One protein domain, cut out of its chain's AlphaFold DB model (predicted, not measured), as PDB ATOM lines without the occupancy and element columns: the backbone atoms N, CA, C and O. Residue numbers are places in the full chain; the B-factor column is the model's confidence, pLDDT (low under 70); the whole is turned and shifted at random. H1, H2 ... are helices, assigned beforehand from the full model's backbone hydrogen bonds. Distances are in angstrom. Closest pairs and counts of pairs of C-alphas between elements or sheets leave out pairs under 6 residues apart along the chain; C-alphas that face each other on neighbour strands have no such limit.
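This is residues 15 to 187 of the 188 residues of an uncharacterized protein of Caulobacter radicis (UniProt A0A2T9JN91). What shape do the helices make? Two groups of three helices, H1 to H3 and H5 to H7, meet where residues 16 to 17 of H1 and 61 to 62 of H3 touch H6, while H4 lies off to one side and touches H7 alone, its residues 108 to 110 meeting residues 169 to 173 of H7 at a corner. Residues 136 to 142 stick out. What is printed? The printed part has 173 residues with seven named helices, H1 to H7 in chain order, and no named strand: all helix. It is compact, with a radius of gyration of the C-alphas of 16.7 A and spans of 48 by 43 by 31 A.

What touches the longest helix? H1, residues 15 to 36, touches H3, residues 61 to 78, at a steep tilt of 45 degrees, with C-alphas 24 and 66 closest, 4.7 A apart. H2, residues 41 to 56, forms a hairpin with each; its closest C-alphas with H3 are 52 and 67, 4.0 A apart. Which helix is the hub? H6, residues 142 to 159, touches four helices: H1, closest C-alphas 16 and 151, 6.2 A; H3, 61 and 156, 5.1 A; H5, residues 121 to 133, 128 and 149, 6.8 A; and H7, residues 169 to 186, 153 and 179, 4.3 A. H6 and H7 form a hairpin, and helix packing is mostly crossed. What of the remaining helix and the backbones? H4, residues 99 to 111, touches H7, about perpendicular at 82 degrees, with C-alphas 109 and 169 closest, 4.7 A apart. Every O i to N i+4 pair is within hydrogen-bond range in H1 to H7.

Where does H1 run? From C-alpha 15 at (-40.085, 55.616, -9.168), it spans 31.6 A. Where does H7 end? C-alpha 186 is at (-25.312, 50.527, -19.930), 26.0 A from C-alpha 169.

How large is it? The C-alphas of Ser 40 and Gly 187, the two farthest apart, are 49.6 A apart. Is it continuous and confident? The printed part has no cut, and H3 to H4 is a long link. Low-confidence residues include 88 to 91 and 136 to 143.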
ATOM      1  N   HIS A  15     -39.288  54.873  -8.179       66.88
ATOM      2  CA  HIS A  15     -40.085  55.616  -9.168       66.88
ATOM      3  C   HIS A  15     -40.221  54.845 -10.490       66.88
ATOM      4  O   HIS A  15     -41.279  54.888 -11.124       66.88
ATOM      5  N   GLY A  16     -39.168  54.129 -10.901       75.81
ATOM      6  CA  GLY A  16     -39.185  53.280 -12.097       75.81
ATOM      7  C   GLY A  16     -40.217  52.155 -12.000       75.81
ATOM      8  O   GLY A  16     -41.013  51.975 -12.923       75.81
ATOM      9  N   LEU A  17     -40.257  51.462 -10.858       82.31
ATOM     10  CA  LEU A  17     -41.222  50.393 -10.597       82.31
ATOM     11  C   LEU A  17     -42.667  50.908 -10.577       82.31
ATOM     12  O   LEU A  17     -43.508  50.355 -11.281       82.31
ATOM     13  N   SER A  18     -42.957  51.986  -9.841       82.62
ATOM     14  CA  SER A  18     -44.317  52.540  -9.769       82.62
ATOM     15  C   SER A  18     -44.823  53.004 -11.137       82.62
ATOM     16  O   SER A  18     -45.984  52.788 -11.481       82.62
ATOM     17  N   THR A  19     -43.944  53.593 -11.954       85.56
ATOM     18  CA  THR A  19     -44.288  54.021 -13.320       85.56
ATOM     19  C   THR A  19     -44.579  52.820 -14.217       85.56
ATOM     20  O   THR A  19     -45.555  52.826 -14.965       85.56
ATOM     21  N   ALA A  20     -43.762  51.764 -14.135       87.88
ATOM     22  CA  ALA A  20     -43.976  50.539 -14.898       87.88
ATOM     23  C   ALA A  20     -45.271  49.822 -14.477       87.88
ATOM     24  O   ALA A  20     -46.026  49.379 -15.339       87.88
ATOM     25  N   ALA A  21     -45.569  49.772 -13.175       87.94
ATOM     26  CA  ALA A  21     -46.809  49.202 -12.656       87.94
ATOM     27  C   ALA A  21     -48.046  50.006 -13.093       87.94
ATOM     28  O   ALA A  21     -49.065  49.419 -13.453       87.94
ATOM     29  N   ALA A  22     -47.959  51.341 -13.119       88.56
ATOM     30  CA  ALA A  22     -49.026  52.200 -13.637       88.56
ATOM     31  C   ALA A  22     -49.233  52.022 -15.151       88.56
ATOM     32  O   ALA A  22     -50.365  52.007 -15.626       88.56
ATOM     33  N   ALA A  23     -48.157  51.847 -15.920       90.62
ATOM     34  CA  ALA A  23     -48.261  51.559 -17.349       90.62
ATOM     35  C   ALA A  23     -48.914  50.190 -17.610       90.62
ATOM     36  O   ALA A  23     -49.769  50.080 -18.486       90.62
ATOM     37  N   ALA A  24     -48.560  49.168 -16.825       91.69
ATOM     38  CA  ALA A  24     -49.177  47.845 -16.906       91.69
ATOM     39  C   ALA A  24     -50.682  47.888 -16.597       91.69
ATOM     40  O   ALA A  24     -51.459  47.209 -17.261       91.69
ATOM     41  N   LEU A  25     -51.103  48.728 -15.645       90.69
ATOM     42  CA  LEU A  25     -52.518  48.971 -15.357       90.69
ATOM     43  C   LEU A  25     -53.291  49.521 -16.547       90.69
ATOM     44  O   LEU A  25     -54.372  49.028 -16.852       90.69
ATOM     45  N   LEU A  26     -52.757  50.569 -17.175       92.31
ATOM     46  CA  LEU A  26     -53.409  51.207 -18.317       92.31
ATOM     47  C   LEU A  26     -53.530  50.214 -19.475       92.31
ATOM     48  O   LEU A  26     -54.616  50.038 -20.012       92.31
ATOM     49  N   ALA A  27     -52.455  49.476 -19.766       93.88
ATOM     50  CA  ALA A  27     -52.485  48.422 -20.771       93.88
ATOM     51  C   ALA A  27     -53.505  47.318 -20.430       93.88
ATOM     52  O   ALA A  27     -54.258  46.880 -21.296       93.88
ATOM     53  N   ALA A  28     -53.584  46.884 -19.170       94.38
ATOM     54  CA  ALA A  28     -54.578  45.900 -18.745       94.38
ATOM     55  C   ALA A  28     -56.015  46.423 -18.884       94.38
ATOM     56  O   ALA A  28     -56.891  45.667 -19.298       94.38
ATOM     57  N   ALA A  29     -56.261  47.700 -18.577       93.38
ATOM     58  CA  ALA A  29     -57.562  48.329 -18.781       93.38
ATOM     59  C   ALA A  29     -57.956  48.326 -20.268       93.38
ATOM     60  O   ALA A  29     -59.066  47.907 -20.593       93.38
ATOM     61  N   ASP A  30     -57.028  48.666 -21.166       95.19
ATOM     62  CA  ASP A  30     -57.255  48.599 -22.615       95.19
ATOM     63  C   ASP A  30     -57.597  47.166 -23.065       95.19
ATOM     64  O   ASP A  30     -58.539  46.949 -23.831       95.19
ATOM     65  N   HIS A  31     -56.881  46.157 -22.553       95.31
ATOM     66  CA  HIS A  31     -57.173  44.748 -22.842       95.31
ATOM     67  C   HIS A  31     -58.543  44.304 -22.316       95.31
ATOM     68  O   HIS A  31     -59.246  43.556 -22.999       95.31
ATOM     69  N   VAL A  32     -58.946  44.763 -21.129       94.62
ATOM     70  CA  VAL A  32     -60.280  44.504 -20.567       94.62
ATOM     71  C   VAL A  32     -61.361  45.087 -21.474       94.62
ATOM     72  O   VAL A  32     -62.330  44.391 -21.783       94.62
ATOM     73  N   GLU A  33     -61.205  46.334 -21.920       93.44
ATOM     74  CA  GLU A  33     -62.162  46.993 -22.816       93.44
ATOM     75  C   GLU A  33     -62.284  46.251 -24.152       93.44
ATOM     76  O   GLU A  33     -63.392  45.925 -24.586       93.44
ATOM     77  N   GLN A  34     -61.150  45.895 -24.761       92.81
ATOM     78  CA  GLN A  34     -61.109  45.134 -26.013       92.81
ATOM     79  C   GLN A  34     -61.759  43.752 -25.870       92.81
ATOM     80  O   GLN A  34     -62.565  43.353 -26.713       92.81
ATOM     81  N   ALA A  35     -61.443  43.024 -24.796       91.12
ATOM     82  CA  ALA A  35     -61.951  41.676 -24.566       91.12
ATOM     83  C   ALA A  35     -63.447  41.651 -24.207       91.12
ATOM     84  O   ALA A  35     -64.114  40.656 -24.498       91.12
ATOM     85  N   SER A  36     -63.966  42.732 -23.614       89.50
ATOM     86  CA  SER A  36     -65.373  42.869 -23.210       89.50
ATOM     87  C   SER A  36     -66.317  43.204 -24.364       89.50
ATOM     88  O   SER A  36     -67.534  43.082 -24.213       89.50
ATOM     89  N   SER A  37     -65.793  43.614 -25.521       90.12
ATOM     90  CA  SER A  37     -66.615  43.955 -26.682       90.12
ATOM     91  C   SER A  37     -67.387  42.729 -27.192       90.12
ATOM     92  O   SER A  37     -66.826  41.827 -27.816       90.12
ATOM     93  N   GLY A  38     -68.689  42.683 -26.891       84.38
ATOM     94  CA  GLY A  38     -69.600  41.616 -27.323       84.38
ATOM     95  C   GLY A  38     -69.448  40.275 -26.592       84.38
ATOM     96  O   GLY A  38     -69.977  39.279 -27.077       84.38
ATOM     97  N   ALA A  39     -68.748  40.233 -25.454       89.69
ATOM     98  CA  ALA A  39     -68.525  39.019 -24.665       89.69
ATOM     99  C   ALA A  39     -69.155  39.120 -23.267       89.69
ATOM    100  O   ALA A  39     -69.328  40.210 -22.716       89.69
ATOM    101  N   SER A  40     -69.494  37.978 -22.672       93.44
ATOM    102  CA  SER A  40     -69.917  37.929 -21.269       93.44
ATOM    103  C   SER A  40     -68.728  38.154 -20.319       93.44
ATOM    104  O   SER A  40     -67.602  37.783 -20.657       93.44
ATOM    105  N   PRO A  41     -68.945  38.662 -19.087       93.19
ATOM    106  CA  PRO A  41     -67.869  38.855 -18.109       93.19
ATOM    107  C   PRO A  41     -67.023  37.601 -17.853       93.19
ATOM    108  O   PRO A  41     -65.811  37.693 -17.676       93.19
ATOM    109  N   ARG A  42     -67.647  36.416 -17.889       93.38
ATOM    110  CA  ARG A  42     -66.962  35.130 -17.716       93.38
ATOM    111  C   ARG A  42     -66.049  34.796 -18.898       93.38
ATOM    112  O   ARG A  42     -64.944  34.313 -18.687       93.38
ATOM    113  N   GLU A  43     -66.494  35.043 -20.127       95.00
ATOM    114  CA  GLU A  43     -65.665  34.841 -21.323       95.00
ATOM    115  C   GLU A  43     -64.501  35.832 -21.360       95.00
ATOM    116  O   GLU A  43     -63.373  35.434 -21.654       95.00
ATOM    117  N   THR A  44     -64.754  37.095 -21.005       95.62
ATOM    118  CA  THR A  44     -63.713  38.113 -20.842       95.62
ATOM    119  C   THR A  44     -62.677  37.667 -19.812       95.62
ATOM    120  O   THR A  44     -61.489  37.663 -20.120       95.62
ATOM    121  N   ALA A  45     -63.108  37.218 -18.627       96.19
ATOM    122  CA  ALA A  45     -62.211  36.730 -17.581       96.19
ATOM    123  C   ALA A  45     -61.311  35.587 -18.075       96.19
ATOM    124  O   ALA A  45     -60.098  35.644 -17.896       96.19
ATOM    125  N   THR A  46     -61.876  34.589 -18.765       96.38
ATOM    126  CA  THR A  46     -61.099  33.475 -19.330       96.38
ATOM    127  C   THR A  46     -60.055  33.955 -20.340       96.38
ATOM    128  O   THR A  46     -58.914  33.504 -20.299       96.38
ATOM    129  N   ARG A  47     -60.414  34.882 -21.237       96.25
ATOM    130  CA  ARG A  47     -59.471  35.432 -22.228       96.25
ATOM    131  C   ARG A  47     -58.320  36.185 -21.564       96.25
ATOM    132  O   ARG A  47     -57.177  36.013 -21.970       96.25
ATOM    133  N   LEU A  48     -58.618  36.994 -20.547       96.81
ATOM    134  CA  LEU A  48     -57.596  37.735 -19.806       96.81
ATOM    135  C   LEU A  48     -56.686  36.793 -19.012       96.81
ATOM    136  O   LEU A  48     -55.480  37.006 -19.004       96.81
ATOM    137  N   ALA A  49     -57.234  35.735 -18.405       96.94
ATOM    138  CA  ALA A  49     -56.451  34.732 -17.683       96.94
ATOM    139  C   ALA A  49     -55.479  33.976 -18.605       96.94
ATOM    140  O   ALA A  49     -54.310  33.838 -18.264       96.94
ATOM    141  N   LEU A  50     -55.929  33.558 -19.794       96.56
ATOM    142  CA  LEU A  50     -55.055  32.933 -20.796       96.56
ATOM    143  C   LEU A  50     -53.948  33.891 -21.250       96.56
ATOM    144  O   LEU A  50     -52.784  33.515 -21.315       96.56
ATOM    145  N   HIS A  51     -54.289  35.159 -21.497       97.44
ATOM    146  CA  HIS A  51     -53.284  36.143 -21.880       97.44
ATOM    147  C   HIS A  51     -52.275  36.420 -20.750       97.44
ATOM    148  O   HIS A  51     -51.081  36.580 -21.007       97.44
ATOM    149  N   ALA A  52     -52.740  36.446 -19.499       96.88
ATOM    150  CA  ALA A  52     -51.877  36.552 -18.333       96.88
ATOM    151  C   ALA A  52     -50.898  35.372 -18.253       96.88
ATOM    152  O   ALA A  52     -49.710  35.593 -18.019       96.88
ATOM    153  N   GLU A  53     -51.374  34.147 -18.482       96.56
ATOM    154  CA  GLU A  53     -50.559  32.929 -18.484       96.56
ATOM    155  C   GLU A  53     -49.484  32.962 -19.579       96.56
ATOM    156  O   GLU A  53     -48.308  32.721 -19.289       96.56
ATOM    157  N   ASP A  54     -49.846  33.361 -20.801       96.31
ATOM    158  CA  ASP A  54     -48.893  33.527 -21.905       96.31
ATOM    159  C   ASP A  54     -47.775  34.517 -21.534       96.31
ATOM    160  O   ASP A  54     -46.585  34.250 -21.722       96.31
ATOM    161  N   LEU A  55     -48.141  35.662 -20.948       96.69
ATOM    162  CA  LEU A  55     -47.179  36.677 -20.512       96.69
ATOM    163  C   LEU A  55     -46.338  36.226 -19.311       96.69
ATOM    164  O   LEU A  55     -45.187  36.646 -19.199       96.69
ATOM    165  N   ALA A  56     -46.861  35.355 -18.441       95.38
ATOM    166  CA  ALA A  56     -46.136  34.840 -17.277       95.38
ATOM    167  C   ALA A  56     -44.895  34.017 -17.668       95.38
ATOM    168  O   ALA A  56     -43.969  33.889 -16.865       95.38
ATOM    169  N   HIS A  57     -44.836  33.519 -18.907       94.31
ATOM    170  CA  HIS A  57     -43.681  32.805 -19.454       94.31
ATOM    171  C   HIS A  57     -42.611  33.752 -20.027       94.31
ATOM    172  O   HIS A  57     -41.469  33.339 -20.234       94.31
ATOM    173  N   SER A  58     -42.938  35.031 -20.253       94.88
ATOM    174  CA  SER A  58     -41.990  36.021 -20.772       94.88
ATOM    175  C   SER A  58     -40.979  36.443 -19.699       94.88
ATOM    176  O   SER A  58     -41.373  36.936 -18.644       94.88
ATOM    177  N   PRO A  59     -39.661  36.371 -19.952       93.75
ATOM    178  CA  PRO A  59     -38.647  36.842 -19.010       93.75
ATOM    179  C   PRO A  59     -38.498  38.373 -18.992       93.75
ATOM    180  O   PRO A  59     -37.504  38.890 -18.488       93.75
ATOM    181  N   VAL A  60     -39.438  39.128 -19.570       94.81
ATOM    182  CA  VAL A  60     -39.427  40.594 -19.560       94.81
ATOM    183  C   VAL A  60     -40.275  41.116 -18.404       94.81
ATOM    184  O   VAL A  60     -41.485  40.924 -18.363       94.81
ATOM    185  N   ALA A  61     -39.659  41.860 -17.489       93.94
ATOM    186  CA  ALA A  61     -40.312  42.427 -16.310       93.94
ATOM    187  C   ALA A  61     -41.629  43.184 -16.567       93.94
ATOM    188  O   ALA A  61     -42.569  43.078 -15.779       93.94
ATOM    189  N   ARG A  62     -41.737  43.945 -17.662       93.69
ATOM    190  CA  ARG A  62     -42.995  44.627 -18.014       93.69
ATOM    191  C   ARG A  62     -44.118  43.657 -18.372       93.69
ATOM    192  O   ARG A  62     -45.262  43.921 -18.016       93.69
ATOM    193  N   ASP A  63     -43.788  42.547 -19.026       96.06
ATOM    194  CA  ASP A  63     -44.763  41.507 -19.364       96.06
ATOM    195  C   ASP A  63     -45.254  40.822 -18.091       96.06
ATOM    196  O   ASP A  63     -46.436  40.535 -17.971       96.06
ATOM    197  N   GLN A  64     -44.383  40.664 -17.093       95.44
ATOM    198  CA  GLN A  64     -44.744  40.139 -15.777       95.44
ATOM    199  C   GLN A  64     -45.688  41.059 -14.993       95.44
ATOM    200  O   GLN A  64     -46.644  40.591 -14.372       95.44
ATOM    201  N   LEU A  65     -45.467  42.377 -15.047       94.31
ATOM    202  CA  LEU A  65     -46.397  43.347 -14.459       94.31
ATOM    203  C   LEU A  65     -47.759  43.327 -15.164       94.31
ATOM    204  O   LEU A  65     -48.788  43.361 -14.493       94.31
ATOM    205  N   LEU A  66     -47.769  43.245 -16.500       95.31
ATOM    206  CA  LEU A  66     -49.004  43.148 -17.278       95.31
ATOM    207  C   LEU A  66     -49.728  41.820 -17.030       95.31
ATOM    208  O   LEU A  66     -50.929  41.828 -16.796       95.31
ATOM    209  N   SER A  67     -49.000  40.702 -17.005       96.00
ATOM    210  CA  SER A  67     -49.518  39.376 -16.657       96.00
ATOM    211  C   SER A  67     -50.270  39.430 -15.331       96.00
ATOM    212  O   SER A  67     -51.455  39.105 -15.269       96.00
ATOM    213  N   ARG A  68     -49.626  39.975 -14.291       94.44
ATOM    214  CA  ARG A  68     -50.255  40.126 -12.981       94.44
ATOM    215  C   ARG A  68     -51.509  41.012 -13.038       94.44
ATOM    216  O   ARG A  68     -52.489  40.711 -12.358       94.44
ATOM    217  N   ALA A  69     -51.505  42.074 -13.849       94.00
ATOM    218  CA  ALA A  69     -52.643  42.989 -14.027       94.00
ATOM    219  C   ALA A  69     -53.843  42.319 -14.674       94.00
ATOM    220  O   ALA A  69     -54.968  42.460 -14.190       94.00
ATOM    221  N   LEU A  70     -53.594  41.534 -15.712       95.50
ATOM    222  CA  LEU A  70     -54.619  40.756 -16.383       95.50
ATOM    223  C   LEU A  70     -55.172  39.650 -15.480       95.50
ATOM    224  O   LEU A  70     -56.384  39.453 -15.457       95.50
ATOM    225  N   GLU A  71     -54.326  38.990 -14.683       94.69
ATOM    226  CA  GLU A  71     -54.748  37.980 -13.703       94.69
ATOM    227  C   GLU A  71     -55.703  38.574 -12.654       94.69
ATOM    228  O   GLU A  71     -56.780  38.027 -12.409       94.69
ATOM    229  N   LEU A  72     -55.364  39.736 -12.077       92.69
ATOM    230  CA  LEU A  72     -56.244  40.415 -11.119       92.69
ATOM    231  C   LEU A  72     -57.545  40.905 -11.769       92.69
ATOM    232  O   LEU A  72     -58.617  40.752 -11.181       92.69
ATOM    233  N   ALA A  73     -57.482  41.449 -12.987       94.19
ATOM    234  CA  ALA A  73     -58.676  41.853 -13.727       94.19
ATOM    235  C   ALA A  73     -59.600  40.660 -14.029       94.19
ATOM    236  O   ALA A  73     -60.820  40.772 -13.885       94.19
ATOM    237  N   ALA A  74     -59.025  39.517 -14.414       95.12
ATOM    238  CA  ALA A  74     -59.755  38.278 -14.650       95.12
ATOM    239  C   ALA A  74     -60.434  37.771 -13.371       95.12
ATOM    240  O   ALA A  74     -61.615  37.421 -13.411       95.12
ATOM    241  N   GLY A  75     -59.723  37.783 -12.238       93.81
ATOM    242  CA  GLY A  75     -60.275  37.419 -10.931       93.81
ATOM    243  C   GLY A  75     -61.443  38.315 -10.517       93.81
ATOM    244  O   GLY A  75     -62.515  37.817 -10.174       93.81
ATOM    245  N   ASP A  76     -61.286  39.637 -10.641       94.06
ATOM    246  CA  ASP A  76     -62.363  40.591 -10.359       94.06
ATOM    247  C   ASP A  76     -63.609  40.321 -11.218       94.06
ATOM    248  O   ASP A  76     -64.719  40.273 -10.686       94.06
ATOM    249  N   LEU A  77     -63.446  40.075 -12.521       93.94
ATOM    250  CA  LEU A  77     -64.560  39.745 -13.416       93.94
ATOM    251  C   LEU A  77     -65.230  38.411 -13.076       93.94
ATOM    252  O   LEU A  77     -66.459  38.319 -13.105       93.94
ATOM    253  N   ALA A  78     -64.445  37.383 -12.750       92.81
ATOM    254  CA  ALA A  78     -64.962  36.070 -12.369       92.81
ATOM    255  C   ALA A  78     -65.817  36.136 -11.093       92.81
ATOM    256  O   ALA A  78     -66.789  35.394 -10.957       92.81
ATOM    257  N   GLU A  79     -65.488  37.064 -10.194       92.38
ATOM    258  CA  GLU A  79     -66.213  37.321  -8.949       92.38
ATOM    259  C   GLU A  79     -67.316  38.389  -9.091       92.38
ATOM    260  O   GLU A  79     -67.955  38.761  -8.106       92.38
ATOM    261  N   GLY A  80     -67.575  38.885 -10.307       91.44
ATOM    262  CA  GLY A  80     -68.626  39.872 -10.579       91.44
ATOM    263  C   GLY A  80     -68.309  41.291 -10.089       91.44
ATOM    264  O   GLY A  80     -69.218  42.107  -9.931       91.44
ATOM    265  N   ARG A  81     -67.035  41.598  -9.837       91.44
ATOM    266  CA  ARG A  81     -66.555  42.931  -9.464       91.44
ATOM    267  C   ARG A  81     -66.160  43.749 -10.690       91.44
ATOM    268  O   ARG A  81     -66.023  43.249 -11.806       91.44
ATOM    269  N   ARG A  82     -65.936  45.044 -10.458       89.56
ATOM    270  CA  ARG A  82     -65.280  45.910 -11.441       89.56
ATOM    271  C   ARG A  82     -63.828  45.428 -11.646       89.56
ATOM    272  O   ARG A  82     -63.146  45.244 -10.642       89.56
ATOM    273  N   PRO A  83     -63.348  45.271 -12.894       88.31
ATOM    274  CA  PRO A  83     -61.956  44.922 -13.182       88.31
ATOM    275  C   PRO A  83     -60.964  45.892 -12.538       88.31
ATOM    276  O   PRO A  83     -61.218  47.101 -12.523       88.31
ATOM    277  N   LEU A  84     -59.820  45.369 -12.083       86.38
ATOM    278  CA  LEU A  84     -58.716  46.138 -11.491       86.38
ATOM    279  C   LEU A  84     -59.125  46.907 -10.220       86.38
ATOM    280  O   LEU A  84     -58.494  47.901  -9.861       86.38
ATOM    281  N   ALA A  85     -60.164  46.447  -9.515       80.38
ATOM    282  CA  ALA A  85     -60.623  47.070  -8.276       80.38
ATOM    283  C   ALA A  85     -59.575  46.966  -7.155       80.38
ATOM    284  O   ALA A  85     -59.523  47.834  -6.285       80.38
ATOM    285  N   HIS A  86     -58.718  45.939  -7.199       69.06
ATOM    286  CA  HIS A  86     -57.735  45.631  -6.158       69.06
ATOM    287  C   HIS A  86     -56.290  45.584  -6.678       69.06
ATOM    288  O   HIS A  86     -55.515  44.695  -6.326       69.06
ATOM    289  N   TRP A  87     -55.872  46.590  -7.453       74.50
ATOM    290  CA  TRP A  87     -54.479  46.712  -7.903       74.50
ATOM    291  C   TRP A  87     -53.467  47.400  -6.945       74.50
ATOM    292  O   TRP A  87     -52.329  47.621  -7.361       74.50
ATOM    293  N   PRO A  88     -53.728  47.750  -5.665       63.97
ATOM    294  CA  PRO A  88     -52.741  48.519  -4.905       63.97
ATOM    295  C   PRO A  88     -51.452  47.735  -4.590       63.97
ATOM    296  O   PRO A  88     -50.556  48.318  -3.995       63.97
ATOM    297  N   LEU A  89     -51.307  46.476  -5.039       66.25
ATOM    298  CA  LEU A  89     -50.138  45.612  -4.835       66.25
ATOM    299  C   LEU A  89     -48.806  46.365  -4.933       66.25
ATOM    300  O   LEU A  89     -47.995  46.254  -4.024       66.25
ATOM    301  N   PHE A  90     -48.581  47.144  -5.995       69.00
ATOM    302  CA  PHE A  90     -47.306  47.843  -6.229       69.00
ATOM    303  C   PHE A  90     -47.261  49.293  -5.720       69.00
ATOM    304  O   PHE A  90     -46.224  49.940  -5.839       69.00
ATOM    305  N   PHE A  91     -48.360  49.798  -5.156       69.38
ATOM    306  CA  PHE A  91     -48.488  51.181  -4.679       69.38
ATOM    307  C   PHE A  91     -48.658  51.285  -3.161       69.38
ATOM    308  O   PHE A  91     -48.325  52.319  -2.587       69.38
ATOM    309  N   ALA A  92     -49.167  50.239  -2.511       70.94
ATOM    310  CA  ALA A  92     -49.368  50.190  -1.073       70.94
ATOM    311  C   ALA A  92     -48.116  49.649  -0.375       70.94
ATOM    312  O   ALA A  92     -47.698  48.513  -0.611       70.94
ATOM    313  N   GLU A  93     -47.532  50.457   0.513       67.75
ATOM    314  CA  GLU A  93     -46.336  50.082   1.276       67.75
ATOM    315  C   GLU A  93     -46.565  48.817   2.111       67.75
ATOM    316  O   GLU A  93     -45.688  47.955   2.144       67.75
ATOM    317  N   GLU A  94     -47.762  48.642   2.687       64.12
ATOM    318  CA  GLU A  94     -48.143  47.438   3.443       64.12
ATOM    319  C   GLU A  94     -48.140  46.146   2.611       64.12
ATOM    320  O   GLU A  94     -48.090  45.050   3.164       64.12
ATOM    321  N   MET A  95     -48.186  46.266   1.280       71.25
ATOM    322  CA  MET A  95     -48.169  45.148   0.339       71.25
ATOM    323  C   MET A  95     -46.775  44.898  -0.248       71.25
ATOM    324  O   MET A  95     -46.618  44.060  -1.144       71.25
ATOM    325  N   THR A  96     -45.761  45.624   0.234       81.38
ATOM    326  CA  THR A  96     -44.363  45.386  -0.123       81.38
ATOM    327  C   THR A  96     -43.926  44.029   0.437       81.38
ATOM    328  O   THR A  96     -44.076  43.795   1.636       81.38
ATOM    329  N   PRO A  97     -43.366  43.127  -0.389       85.88
ATOM    330  CA  PRO A  97     -42.897  41.829   0.070       85.88
ATOM    331  C   PRO A  97     -41.867  41.966   1.185       85.88
ATOM    332  O   PRO A  97     -40.948  42.786   1.086       85.88
ATOM    333  N   SER A  98     -41.985  41.128   2.217       90.50
ATOM    334  CA  SER A  98     -40.976  41.070   3.269       90.50
ATOM    335  C   SER A  98     -39.626  40.606   2.699       90.50
ATOM    336  O   SER A  98     -39.586  39.871   1.704       90.50
ATOM    337  N   PRO A  99     -38.496  40.994   3.319       92.56
ATOM    338  CA  PRO A  99     -37.181  40.494   2.923       92.56
ATOM    339  C   PRO A  99     -37.091  38.963   2.936       92.56
ATOM    340  O   PRO A  99     -36.452  38.390   2.061       92.56
ATOM    341  N   GLU A 100     -37.768  38.320   3.891       95.19
ATOM    342  CA  GLU A 100     -37.852  36.861   4.030       95.19
ATOM    343  C   GLU A 100     -38.563  36.227   2.833       95.19
ATOM    344  O   GLU A 100     -38.002  35.349   2.188       95.19
ATOM    345  N   ALA A 101     -39.735  36.745   2.444       93.69
ATOM    346  CA  ALA A 101     -40.473  36.226   1.294       93.69
ATOM    347  C   ALA A 101     -39.684  36.369  -0.018       93.69
ATOM    348  O   ALA A 101     -39.770  35.509  -0.894       93.69
ATOM    349  N   ARG A 102     -38.894  37.442  -0.167       95.31
ATOM    350  CA  ARG A 102     -37.980  37.586  -1.312       95.31
ATOM    351  C   ARG A 102     -36.845  36.570  -1.244       95.31
ATOM    352  O   ARG A 102     -36.512  35.981  -2.265       95.31
ATOM    353  N   GLU A 103     -36.255  36.353  -0.069       96.50
ATOM    354  CA  GLU A 103     -35.182  35.369   0.115       96.50
ATOM    355  C   GLU A 103     -35.640  33.944  -0.211       96.50
ATOM    356  O   GLU A 103     -34.923  33.228  -0.907       96.50
ATOM    357  N   ASP A 104     -36.857  33.568   0.181       96.25
ATOM    358  CA  ASP A 104     -37.444  32.269  -0.162       96.25
ATOM    359  C   ASP A 104     -37.529  32.075  -1.684       96.25
ATOM    360  O   ASP A 104     -37.129  31.035  -2.218       96.25
ATOM    361  N   VAL A 105     -37.977  33.107  -2.411       96.19
ATOM    362  CA  VAL A 105     -38.000  33.091  -3.882       96.19
ATOM    363  C   VAL A 105     -36.583  32.997  -4.446       96.19
ATOM    364  O   VAL A 105     -36.349  32.211  -5.366       96.19
ATOM    365  N   ARG A 106     -35.616  33.749  -3.902       95.94
ATOM    366  CA  ARG A 106     -34.212  33.679  -4.346       95.94
ATOM    367  C   ARG A 106     -33.651  32.270  -4.195       95.94
ATOM    368  O   ARG A 106     -33.058  31.761  -5.146       95.94
ATOM    369  N   ALA A 107     -33.851  31.643  -3.040       95.69
ATOM    370  CA  ALA A 107     -33.381  30.292  -2.767       95.69
ATOM    371  C   ALA A 107     -34.004  29.279  -3.737       95.69
ATOM    372  O   ALA A 107     -33.283  28.486  -4.343       95.69
ATOM    373  N   TRP A 108     -35.320  29.354  -3.948       94.88
ATOM    374  CA  TRP A 108     -36.039  28.493  -4.887       94.88
ATOM    375  C   TRP A 108     -35.542  28.643  -6.333       94.88
ATOM    376  O   TRP A 108     -35.234  27.642  -6.981       94.88
ATOM    377  N   VAL A 109     -35.401  29.878  -6.825       93.50
ATOM    378  CA  VAL A 109     -34.917  30.158  -8.187       93.50
ATOM    379  C   VAL A 109     -33.487  29.651  -8.379       93.50
ATOM    380  O   VAL A 109     -33.174  29.036  -9.394       93.50
ATOM    381  N   LEU A 110     -32.602  29.897  -7.408       91.50
ATOM    382  CA  LEU A 110     -31.190  29.526  -7.519       91.50
ATOM    383  C   LEU A 110     -30.947  28.022  -7.346       91.50
ATOM    384  O   LEU A 110     -29.979  27.512  -7.904       91.50
ATOM    385  N   ALA A 111     -31.818  27.305  -6.631       90.31
ATOM    386  CA  ALA A 111     -31.732  25.851  -6.495       90.31
ATOM    387  C   ALA A 111     -31.972  25.108  -7.823       90.31
ATOM    388  O   ALA A 111     -31.427  24.024  -8.018       90.31
ATOM    389  N   GLY A 112     -32.769  25.688  -8.728       78.75
ATOM    390  CA  GLY A 112     -33.097  25.126 -10.045       78.75
ATOM    391  C   GLY A 112     -32.380  25.794 -11.222       78.75
ATOM    392  O   GLY A 112     -32.793  25.604 -12.361       78.75
ATOM    393  N   ALA A 113     -31.358  26.613 -10.963       78.88
ATOM    394  CA  ALA A 113     -30.706  27.419 -11.989       78.88
ATOM    395  C   ALA A 113     -29.984  26.564 -13.045       78.88
ATOM    396  O   ALA A 113     -29.082  25.795 -12.708       78.88
ATOM    397  N   ASP A 114     -30.315  26.769 -14.323       78.25
ATOM    398  CA  ASP A 114     -29.556  26.224 -15.450       78.25
ATOM    399  C   ASP A 114     -28.383  27.165 -15.803       78.25
ATOM    400  O   ASP A 114     -28.611  28.304 -16.232       78.25
ATOM    401  N   PRO A 115     -27.115  26.725 -15.665       74.12
ATOM    402  CA  PRO A 115     -25.951  27.522 -16.040       74.12
ATOM    403  C   PRO A 115     -25.943  27.967 -17.508       74.12
ATOM    404  O   PRO A 115     -25.351  29.000 -17.817       74.12
ATOM    405  N   MET A 116     -26.592  27.227 -18.413       73.38
ATOM    406  CA  MET A 116     -26.662  27.581 -19.835       73.38
ATOM    407  C   MET A 116     -27.535  28.812 -20.098       73.38
ATOM    408  O   MET A 116     -27.320  29.517 -21.081       73.38
ATOM    409  N   LEU A 117     -28.477  29.115 -19.202       70.38
ATOM    410  CA  LEU A 117     -29.360  30.282 -19.288       70.38
ATOM    411  C   LEU A 117     -28.778  31.524 -18.586       70.38
ATOM    412  O   LEU A 117     -29.409  32.582 -18.554       70.38
ATOM    413  N   ALA A 118     -27.577  31.415 -18.010       73.19
ATOM    414  CA  ALA A 118     -27.021  32.424 -17.110       73.19
ATOM    415  C   ALA A 118     -26.537  33.714 -17.800       73.19
ATOM    416  O   ALA A 118     -26.364  34.720 -17.109       73.19
ATOM    417  N   ASP A 119     -26.319  33.702 -19.121       79.56
ATOM    418  CA  ASP A 119     -25.815  34.875 -19.861       79.56
ATOM    419  C   ASP A 119     -26.907  35.939 -20.089       79.56
ATOM    420  O   ASP A 119     -26.634  37.135 -20.124       79.56
ATOM    421  N   GLY A 120     -28.179  35.527 -20.186       86.38
ATOM    422  CA  GLY A 120     -29.311  36.455 -20.303       86.38
ATOM    423  C   GLY A 120     -29.334  37.302 -21.584       86.38
ATOM    424  O   GLY A 120     -30.135  38.233 -21.673       86.38
ATOM    425  N   GLU A 121     -28.491  36.987 -22.575       91.44
ATOM    426  CA  GLU A 121     -28.297  37.782 -23.794       91.44
ATOM    427  C   GLU A 121     -29.595  37.970 -24.584       91.44
ATOM    428  O   GLU A 121     -29.981  39.097 -24.885       91.44
ATOM    429  N   ALA A 122     -30.328  36.881 -24.820       90.81
ATOM    430  CA  ALA A 122     -31.598  36.918 -25.541       90.81
ATOM    431  C   ALA A 122     -32.644  37.816 -24.850       90.81
ATOM    432  O   ALA A 122     -33.424  38.502 -25.511       90.81
ATOM    433  N   VAL A 123     -32.648  37.852 -23.511       92.00
ATOM    434  CA  VAL A 123     -33.547  38.725 -22.742       92.00
ATOM    435  C   VAL A 123     -33.129  40.184 -22.898       92.00
ATOM    436  O   VAL A 123     -33.981  41.043 -23.126       92.00
ATOM    437  N   ALA A 124     -31.828  40.473 -22.802       92.12
ATOM    438  CA  ALA A 124     -31.302  41.820 -22.986       92.12
ATOM    439  C   ALA A 124     -31.607  42.357 -24.398       92.12
ATOM    440  O   ALA A 124     -32.103  43.475 -24.531       92.12
ATOM    441  N   GLU A 125     -31.414  41.544 -25.438       92.75
ATOM    442  CA  GLU A 125     -31.765  41.883 -26.823       92.75
ATOM    443  C   GLU A 125     -33.268  42.129 -27.010       92.75
ATOM    444  O   GLU A 125     -33.661  43.100 -27.660       92.75
ATOM    445  N   ALA A 126     -34.128  41.299 -26.414       91.81
ATOM    446  CA  ALA A 126     -35.577  41.479 -26.498       91.81
ATOM    447  C   ALA A 126     -36.035  42.800 -25.852       91.81
ATOM    448  O   ALA A 126     -36.883  43.510 -26.409       91.81
ATOM    449  N   VAL A 127     -35.457  43.146 -24.697       91.69
ATOM    450  CA  VAL A 127     -35.711  44.412 -23.996       91.69
ATOM    451  C   VAL A 127     -35.206  45.600 -24.815       91.69
ATOM    452  O   VAL A 127     -35.933  46.580 -24.984       91.69
ATOM    453  N   GLU A 128     -34.004  45.510 -25.378       90.94
ATOM    454  CA  GLU A 128     -33.439  46.552 -26.237       90.94
ATOM    455  C   GLU A 128     -34.271  46.787 -27.491       90.94
ATOM    456  O   GLU A 128     -34.633  47.926 -27.789       90.94
ATOM    457  N   ALA A 129     -34.653  45.716 -28.185       89.88
ATOM    458  CA  ALA A 129     -35.499  45.804 -29.365       89.88
ATOM    459  C   ALA A 129     -36.845  46.473 -29.044       89.88
ATOM    460  O   ALA A 129     -37.352  47.259 -29.847       89.88
ATOM    461  N   ARG A 130     -37.429  46.202 -27.867       88.56
ATOM    462  CA  ARG A 130     -38.645  46.885 -27.401       88.56
ATOM    463  C   ARG A 130     -38.394  48.367 -27.132       88.56
ATOM    464  O   ARG A 130     -39.144  49.197 -27.638       88.56
ATOM    465  N   ALA A 131     -37.334  48.695 -26.399       86.44
ATOM    466  CA  ALA A 131     -36.978  50.073 -26.078       86.44
ATOM    467  C   ALA A 131     -36.760  50.921 -27.342       86.44
ATOM    468  O   ALA A 131     -37.228  52.057 -27.392       86.44
ATOM    469  N   VAL A 132     -36.112  50.356 -28.368       85.44
ATOM    470  CA  VAL A 132     -35.915  50.997 -29.678       85.44
ATOM    471  C   VAL A 132     -37.252  51.237 -30.384       85.44
ATOM    472  O   VAL A 132     -37.511  52.358 -30.814       85.44
ATOM    473  N   ARG A 133     -38.140  50.233 -30.453       83.88
ATOM    474  CA  ARG A 133     -39.472  50.396 -31.072       83.88
ATOM    475  C   ARG A 133     -40.307  51.486 -30.396       83.88
ATOM    476  O   ARG A 133     -40.984  52.245 -31.076       83.88
ATOM    477  N   GLU A 134     -40.249  51.572 -29.071       79.75
ATOM    478  CA  GLU A 134     -41.015  52.545 -28.282       79.75
ATOM    479  C   GLU A 134     -40.415  53.964 -28.290       79.75
ATOM    480  O   GLU A 134     -41.044  54.890 -27.777       79.75
ATOM    481  N   LEU A 135     -39.191  54.149 -28.798       75.00
ATOM    482  CA  LEU A 135     -38.548  55.460 -28.951       75.00
ATOM    483  C   LEU A 135     -38.861  56.126 -30.308       75.00
ATOM    484  O   LEU A 135     -38.763  57.347 -30.406       75.00
ATOM    485  N   GLY A 136     -39.300  55.368 -31.320       67.31
ATOM    486  CA  GLY A 136     -39.603  55.893 -32.661       67.31
ATOM    487  C   GLY A 136     -38.365  56.347 -33.457       67.31
ATOM    488  O   GLY A 136     -37.240  55.979 -33.131       67.31
ATOM    489  N   ASP A 137     -38.574  57.158 -34.506       58.38
ATOM    490  CA  ASP A 137     -37.555  57.594 -35.493       58.38
ATOM    491  C   ASP A 137     -36.617  58.735 -35.022       58.38
ATOM    492  O   ASP A 137     -35.892  59.338 -35.819       58.38
ATOM    493  N   ALA A 138     -36.597  59.083 -33.735       54.62
ATOM    494  CA  ALA A 138     -35.790  60.208 -33.272       54.62
ATOM    495  C   ALA A 138     -34.306  59.826 -33.108       54.62
ATOM    496  O   ALA A 138     -33.911  59.087 -32.211       54.62
ATOM    497  N   PHE A 139     -33.465  60.439 -33.945       50.81
ATOM    498  CA  PHE A 139     -31.996  60.460 -33.862       50.81
ATOM    499  C   PHE A 139     -31.472  61.107 -32.548       50.81
ATOM    500  O   PHE A 139     -30.283  61.028 -32.233       50.81
ATOM    501  N   GLU A 140     -32.357  61.713 -31.742       53.41
ATOM    502  CA  GLU A 140     -32.123  62.064 -30.338       53.41
ATOM    503  C   GLU A 140     -32.598  60.933 -29.413       53.41
ATOM    504  O   GLU A 140     -33.781  60.650 -29.310       53.41
ATOM    505  N   THR A 141     -31.771  60.273 -28.618       62.41
ATOM    506  CA  THR A 141     -30.336  60.389 -28.363       62.41
ATOM    507  C   THR A 141     -29.928  59.051 -27.751       62.41
ATOM    508  O   THR A 141     -30.673  58.498 -26.941       62.41
ATOM    509  N   ALA A 142     -28.723  58.553 -28.033       64.44
ATOM    510  CA  ALA A 142     -28.181  57.367 -27.359       64.44
ATOM    511  C   ALA A 142     -28.347  57.425 -25.821       64.44
ATOM    512  O   ALA A 142     -28.633  56.415 -25.193       64.44
ATOM    513  N   ARG A 143     -28.295  58.627 -25.220       69.19
ATOM    514  CA  ARG A 143     -28.585  58.858 -23.791       69.19
ATOM    515  C   ARG A 143     -30.017  58.503 -23.375       69.19
ATOM    516  O   ARG A 143     -30.202  57.962 -22.288       69.19
ATOM    517  N   GLY A 144     -31.017  58.805 -24.205       78.38
ATOM    518  CA  GLY A 144     -32.414  58.432 -23.970       78.38
ATOM    519  C   GLY A 144     -32.597  56.915 -23.958       78.38
ATOM    520  O   GLY A 144     -33.226  56.383 -23.042       78.38
ATOM    521  N   LEU A 145     -31.952  56.218 -24.900       83.50
ATOM    522  CA  LEU A 145     -31.916  54.756 -24.928       83.50
ATOM    523  C   LEU A 145     -31.190  54.192 -23.699       83.50
ATOM    524  O   LEU A 145     -31.772  53.386 -22.984       83.50
ATOM    525  N   THR A 146     -29.981  54.664 -23.375       85.75
ATOM    526  CA  THR A 146     -29.228  54.213 -22.190       85.75
ATOM    527  C   THR A 146     -30.025  54.394 -20.897       85.75
ATOM    528  O   THR A 146     -30.089  53.476 -20.083       85.75
ATOM    529  N   ARG A 147     -30.679  55.549 -20.699       84.00
ATOM    530  CA  ARG A 147     -31.520  55.789 -19.514       84.00
ATOM    531  C   ARG A 147     -32.690  54.808 -19.455       84.00
ATOM    532  O   ARG A 147     -32.986  54.297 -18.379       84.00
ATOM    533  N   ARG A 148     -33.337  54.537 -20.592       86.50
ATOM    534  CA  ARG A 148     -34.450  53.583 -20.677       86.50
ATOM    535  C   ARG A 148     -33.984  52.165 -20.365       86.50
ATOM    536  O   ARG A 148     -34.566  51.531 -19.497       86.50
ATOM    537  N   LEU A 149     -32.894  51.715 -20.980       90.06
ATOM    538  CA  LEU A 149     -32.309  50.399 -20.718       90.06
ATOM    539  C   LEU A 149     -31.875  50.238 -19.263       90.06
ATOM    540  O   LEU A 149     -32.105  49.184 -18.683       90.06
ATOM    541  N   ARG A 150     -31.334  51.292 -18.639       90.44
ATOM    542  CA  ARG A 150     -31.034  51.283 -17.204       90.44
ATOM    543  C   ARG A 150     -32.302  51.061 -16.376       90.44
ATOM    544  O   ARG A 150     -32.290  50.230 -15.477       90.44
ATOM    545  N   VAL A 151     -33.403  51.752 -16.681       89.56
ATOM    546  CA  VAL A 151     -34.692  51.533 -15.995       89.56
ATOM    547  C   VAL A 151     -35.200  50.103 -16.193       89.56
ATOM    548  O   VAL A 151     -35.617  49.483 -15.220       89.56
ATOM    549  N   GLU A 152     -35.129  49.555 -17.408       91.75
ATOM    550  CA  GLU A 152     -35.535  48.166 -17.668       91.75
ATOM    551  C   GLU A 152     -34.658  47.161 -16.911       91.75
ATOM    552  O   GLU A 152     -35.171  46.207 -16.332       91.75
ATOM    553  N   ALA A 153     -33.346  47.395 -16.849       93.00
ATOM    554  CA  ALA A 153     -32.419  46.566 -16.091       93.00
ATOM    555  C   ALA A 153     -32.764  46.561 -14.595       93.00
ATOM    556  O   ALA A 153     -32.876  45.498 -13.983       93.00
ATOM    557  N   TRP A 154     -33.014  47.740 -14.016       92.12
ATOM    558  CA  TRP A 154     -33.484  47.861 -12.636       92.12
ATOM    559  C   TRP A 154     -34.814  47.151 -12.419       92.12
ATOM    560  O   TRP A 154     -34.977  46.480 -11.405       92.12
ATOM    561  N   LEU A 155     -35.749  47.261 -13.361       92.81
ATOM    562  CA  LEU A 155     -37.048  46.610 -13.256       92.81
ATOM    563  C   LEU A 155     -36.914  45.080 -13.255       92.81
ATOM    564  O   LEU A 155     -37.512  44.415 -12.411       92.81
ATOM    565  N   GLN A 156     -36.069  44.531 -14.133       94.69
ATOM    566  CA  GLN A 156     -35.727  43.106 -14.143       94.69
ATOM    567  C   GLN A 156     -35.151  42.658 -12.793       94.69
ATOM    568  O   GLN A 156     -35.612  41.680 -12.202       94.69
ATOM    569  N   LEU A 157     -34.184  43.413 -12.264       94.00
ATOM    570  CA  LEU A 157     -33.527  43.114 -10.991       94.00
ATOM    571  C   LEU A 157     -34.426  43.332  -9.765       94.00
ATOM    572  O   LEU A 157     -34.198  42.703  -8.734       94.00
ATOM    573  N   ALA A 158     -35.439  44.190  -9.861       91.69
ATOM    574  CA  ALA A 158     -36.387  44.444  -8.784       91.69
ATOM    575  C   ALA A 158     -37.504  43.396  -8.708       91.69
ATOM    576  O   ALA A 158     -38.054  43.206  -7.622       91.69
ATOM    577  N   LEU A 159     -37.852  42.750  -9.828       93.88
ATOM    578  CA  LEU A 159     -39.019  41.868  -9.923       93.88
ATOM    579  C   LEU A 159     -38.700  40.371  -9.939       93.88
ATOM    580  O   LEU A 159     -39.574  39.578  -9.594       93.88
ATOM    581  N   TRP A 160     -37.486  39.956 -10.317       95.25
ATOM    582  CA  TRP A 160     -37.169  38.525 -10.456       95.25
ATOM    583  C   TRP A 160     -37.356  37.721  -9.156       95.25
ATOM    584  O   TRP A 160     -37.731  36.553  -9.212       95.25
ATOM    585  N   ASP A 161     -37.144  38.337  -7.991       95.44
ATOM    586  CA  ASP A 161     -37.351  37.745  -6.663       95.44
ATOM    587  C   ASP A 161     -38.602  38.290  -5.948       95.44
ATOM    588  O   ASP A 161     -38.784  38.071  -4.754       95.44
ATOM    589  N   ASP A 162     -39.479  39.004  -6.661       93.44
ATOM    590  CA  ASP A 162     -40.728  39.507  -6.092       93.44
ATOM    591  C   ASP A 162     -41.799  38.395  -6.088       93.44
ATOM    592  O   ASP A 162     -42.173  37.902  -7.162       93.44
ATOM    593  N   PRO A 163     -42.320  37.971  -4.921       92.75
ATOM    594  CA  PRO A 163     -43.283  36.871  -4.823       92.75
ATOM    595  C   PRO A 163     -44.655  37.194  -5.429       92.75
ATOM    596  O   PRO A 163     -45.452  36.288  -5.642       92.75
ATOM    597  N   ARG A 164     -44.955  38.466  -5.724       90.31
ATOM    598  CA  ARG A 164     -46.243  38.875  -6.315       90.31
ATOM    599  C   ARG A 164     -46.302  38.652  -7.827       90.31
ATOM    600  O   ARG A 164     -47.367  38.800  -8.419       90.31
ATOM    601  N   ILE A 165     -45.162  38.363  -8.447       91.81
ATOM    602  CA  ILE A 165     -45.033  38.111  -9.881       91.81
ATOM    603  C   ILE A 165     -45.361  36.635 -10.194       91.81
ATOM    604  O   ILE A 165     -44.905  35.757  -9.467       91.81
ATOM    605  N   PRO A 166     -46.120  36.319 -11.258       89.75
ATOM    606  CA  PRO A 166     -46.553  34.942 -11.535       89.75
ATOM    607  C   PRO A 166     -45.480  34.041 -12.176       89.75
ATOM    608  O   PRO A 166     -45.706  32.845 -12.339       89.75
ATOM    609  N   ALA A 167     -44.311  34.581 -12.533       94.25
ATOM    610  CA  ALA A 167     -43.227  33.838 -13.179       94.25
ATOM    611  C   ALA A 167     -42.771  32.580 -12.413       94.25
ATOM    612  O   ALA A 167     -42.608  32.589 -11.187       94.25
ATOM    613  N   ASN A 168     -42.454  31.525 -13.170       93.88
ATOM    614  CA  ASN A 168     -41.810  30.314 -12.660       93.88
ATOM    615  C   ASN A 168     -40.299  30.531 -12.382       93.88
ATOM    616  O   ASN A 168     -39.748  31.603 -12.653       93.88
ATOM    617  N   ALA A 169     -39.617  29.515 -11.841       93.25
ATOM    618  CA  ALA A 169     -38.200  29.611 -11.476       93.25
ATOM    619  C   ALA A 169     -37.288  29.943 -12.669       93.25
ATOM    620  O   ALA A 169     -36.405  30.790 -12.548       93.25
ATOM    621  N   GLU A 170     -37.522  29.309 -13.819       92.88
ATOM    622  CA  GLU A 170     -36.726  29.495 -15.034       92.88
ATOM    623  C   GLU A 170     -36.880  30.918 -15.584       92.88
ATOM    624  O   GLU A 170     -35.889  31.617 -15.801       92.88
ATOM    625  N   THR A 171     -38.117  31.402 -15.719       94.50
ATOM    626  CA  THR A 171     -38.413  32.766 -16.167       94.50
ATOM    627  C   THR A 171     -37.781  33.800 -15.232       94.50
ATOM    628  O   THR A 171     -37.155  34.750 -15.699       94.50
ATOM    629  N   ARG A 172     -37.858  33.604 -13.908       95.50
ATOM    630  CA  ARG A 172     -37.205  34.483 -12.920       95.50
ATOM    631  C   ARG A 172     -35.684  34.450 -13.025       95.50
ATOM    632  O   ARG A 172     -35.032  35.490 -12.906       95.50
ATOM    633  N   PHE A 173     -35.104  33.280 -13.273       95.00
ATOM    634  CA  PHE A 173     -33.669  33.156 -13.497       95.00
ATOM    635  C   PHE A 173     -33.227  33.946 -14.739       95.00
ATOM    636  O   PHE A 173     -32.270  34.722 -14.667       95.00
ATOM    637  N   LEU A 174     -33.978  33.833 -15.837       95.06
ATOM    638  CA  LEU A 174     -33.763  34.594 -17.069       95.06
ATOM    639  C   LEU A 174     -33.936  36.106 -16.869       95.06
ATOM    640  O   LEU A 174     -33.109  36.875 -17.360       95.06
ATOM    641  N   MET A 175     -34.942  36.547 -16.106       95.69
ATOM    642  CA  MET A 175     -35.107  37.960 -15.726       95.69
ATOM    643  C   MET A 175     -33.858  38.484 -15.011       95.69
ATOM    644  O   MET A 175     -33.317  39.531 -15.372       95.69
ATOM    645  N   ARG A 176     -33.349  37.736 -14.022       95.25
ATOM    646  CA  ARG A 176     -32.134  38.095 -13.278       95.25
ATOM    647  C   ARG A 176     -30.907  38.171 -14.188       95.25
ATOM    648  O   ARG A 176     -30.130  39.121 -14.074       95.25
ATOM    649  N   ALA A 177     -30.710  37.176 -15.051       94.62
ATOM    650  CA  ALA A 177     -29.598  37.137 -15.998       94.62
ATOM    651  C   ALA A 177     -29.669  38.316 -16.985       94.62
ATOM    652  O   ALA A 177     -28.713  39.083 -17.099       94.62
ATOM    653  N   GLY A 178     -30.834  38.536 -17.601       94.31
ATOM    654  CA  GLY A 178     -31.077  39.642 -18.526       94.31
ATOM    655  C   GLY A 178     -30.889  41.013 -17.879       94.31
ATOM    656  O   GLY A 178     -30.235  41.879 -18.454       94.31
ATOM    657  N   GLY A 179     -31.378  41.205 -16.650       94.12
ATOM    658  CA  GLY A 179     -31.157  42.433 -15.883       94.12
ATOM    659  C   GLY A 179     -29.672  42.723 -15.651       94.12
ATOM    660  O   GLY A 179     -29.211  43.830 -15.912       94.12
ATOM    661  N   ARG A 180     -28.891  41.716 -15.237       93.69
ATOM    662  CA  ARG A 180     -27.429  41.846 -15.079       93.69
ATOM    663  C   ARG A 180     -26.734  42.177 -16.393       93.69
ATOM    664  O   ARG A 180     -25.840  43.019 -16.416       93.69
ATOM    665  N   ARG A 181     -27.152  41.529 -17.478       94.19
ATOM    666  CA  ARG A 181     -26.579  41.748 -18.801       94.19
ATOM    667  C   ARG A 181     -26.857  43.160 -19.315       94.19
ATOM    668  O   ARG A 181     -25.939  43.817 -19.798       94.19
ATOM    669  N   LEU A 182     -28.079  43.656 -19.130       92.88
ATOM    670  CA  LEU A 182     -28.442  45.038 -19.446       92.88
ATOM    671  C   LEU A 182     -27.615  46.040 -18.630       92.88
ATOM    672  O   LEU A 182     -27.094  46.984 -19.217       92.88
ATOM    673  N   MET A 183     -27.429  45.816 -17.320       91.62
ATOM    674  CA  MET A 183     -26.572  46.673 -16.479       91.62
ATOM    675  C   MET A 183     -25.137  46.742 -17.017       91.62
ATOM    676  O   MET A 183     -24.599  47.833 -17.194       91.62
ATOM    677  N   ALA A 184     -24.552  45.594 -17.375       91.00
ATOM    678  CA  ALA A 184     -23.209  45.541 -17.950       91.00
ATOM    679  C   ALA A 184     -23.093  46.322 -19.276       91.00
ATOM    680  O   ALA A 184     -22.047  46.904 -19.556       91.00
ATOM    681  N   ARG A 185     -24.160  46.365 -20.087       87.88
ATOM    682  CA  ARG A 185     -24.199  47.105 -21.361       87.88
ATOM    683  C   ARG A 185     -24.335  48.621 -21.179       87.88
ATOM    684  O   ARG A 185     -23.776  49.374 -21.972       87.88
ATOM    685  N   VAL A 186     -25.069  49.085 -20.163       86.44
ATOM    686  CA  VAL A 186     -25.312  50.527 -19.930       86.44
ATOM    687  C   VAL A 186     -24.248  51.215 -19.067       86.44
ATOM    688  O   VAL A 186     -24.327  52.432 -18.884       86.44
ATOM    689  N   GLY A 187     -23.259  50.462 -18.577       69.62
ATOM    690  CA  GLY A 187     -22.156  50.959 -17.761       69.62
ATOM    691  C   GLY A 187     -22.593  51.294 -16.336       69.62
ATOM    692  O   GLY A 187     -23.046  52.413 -16.082       69.62
TER     693      GLY A 187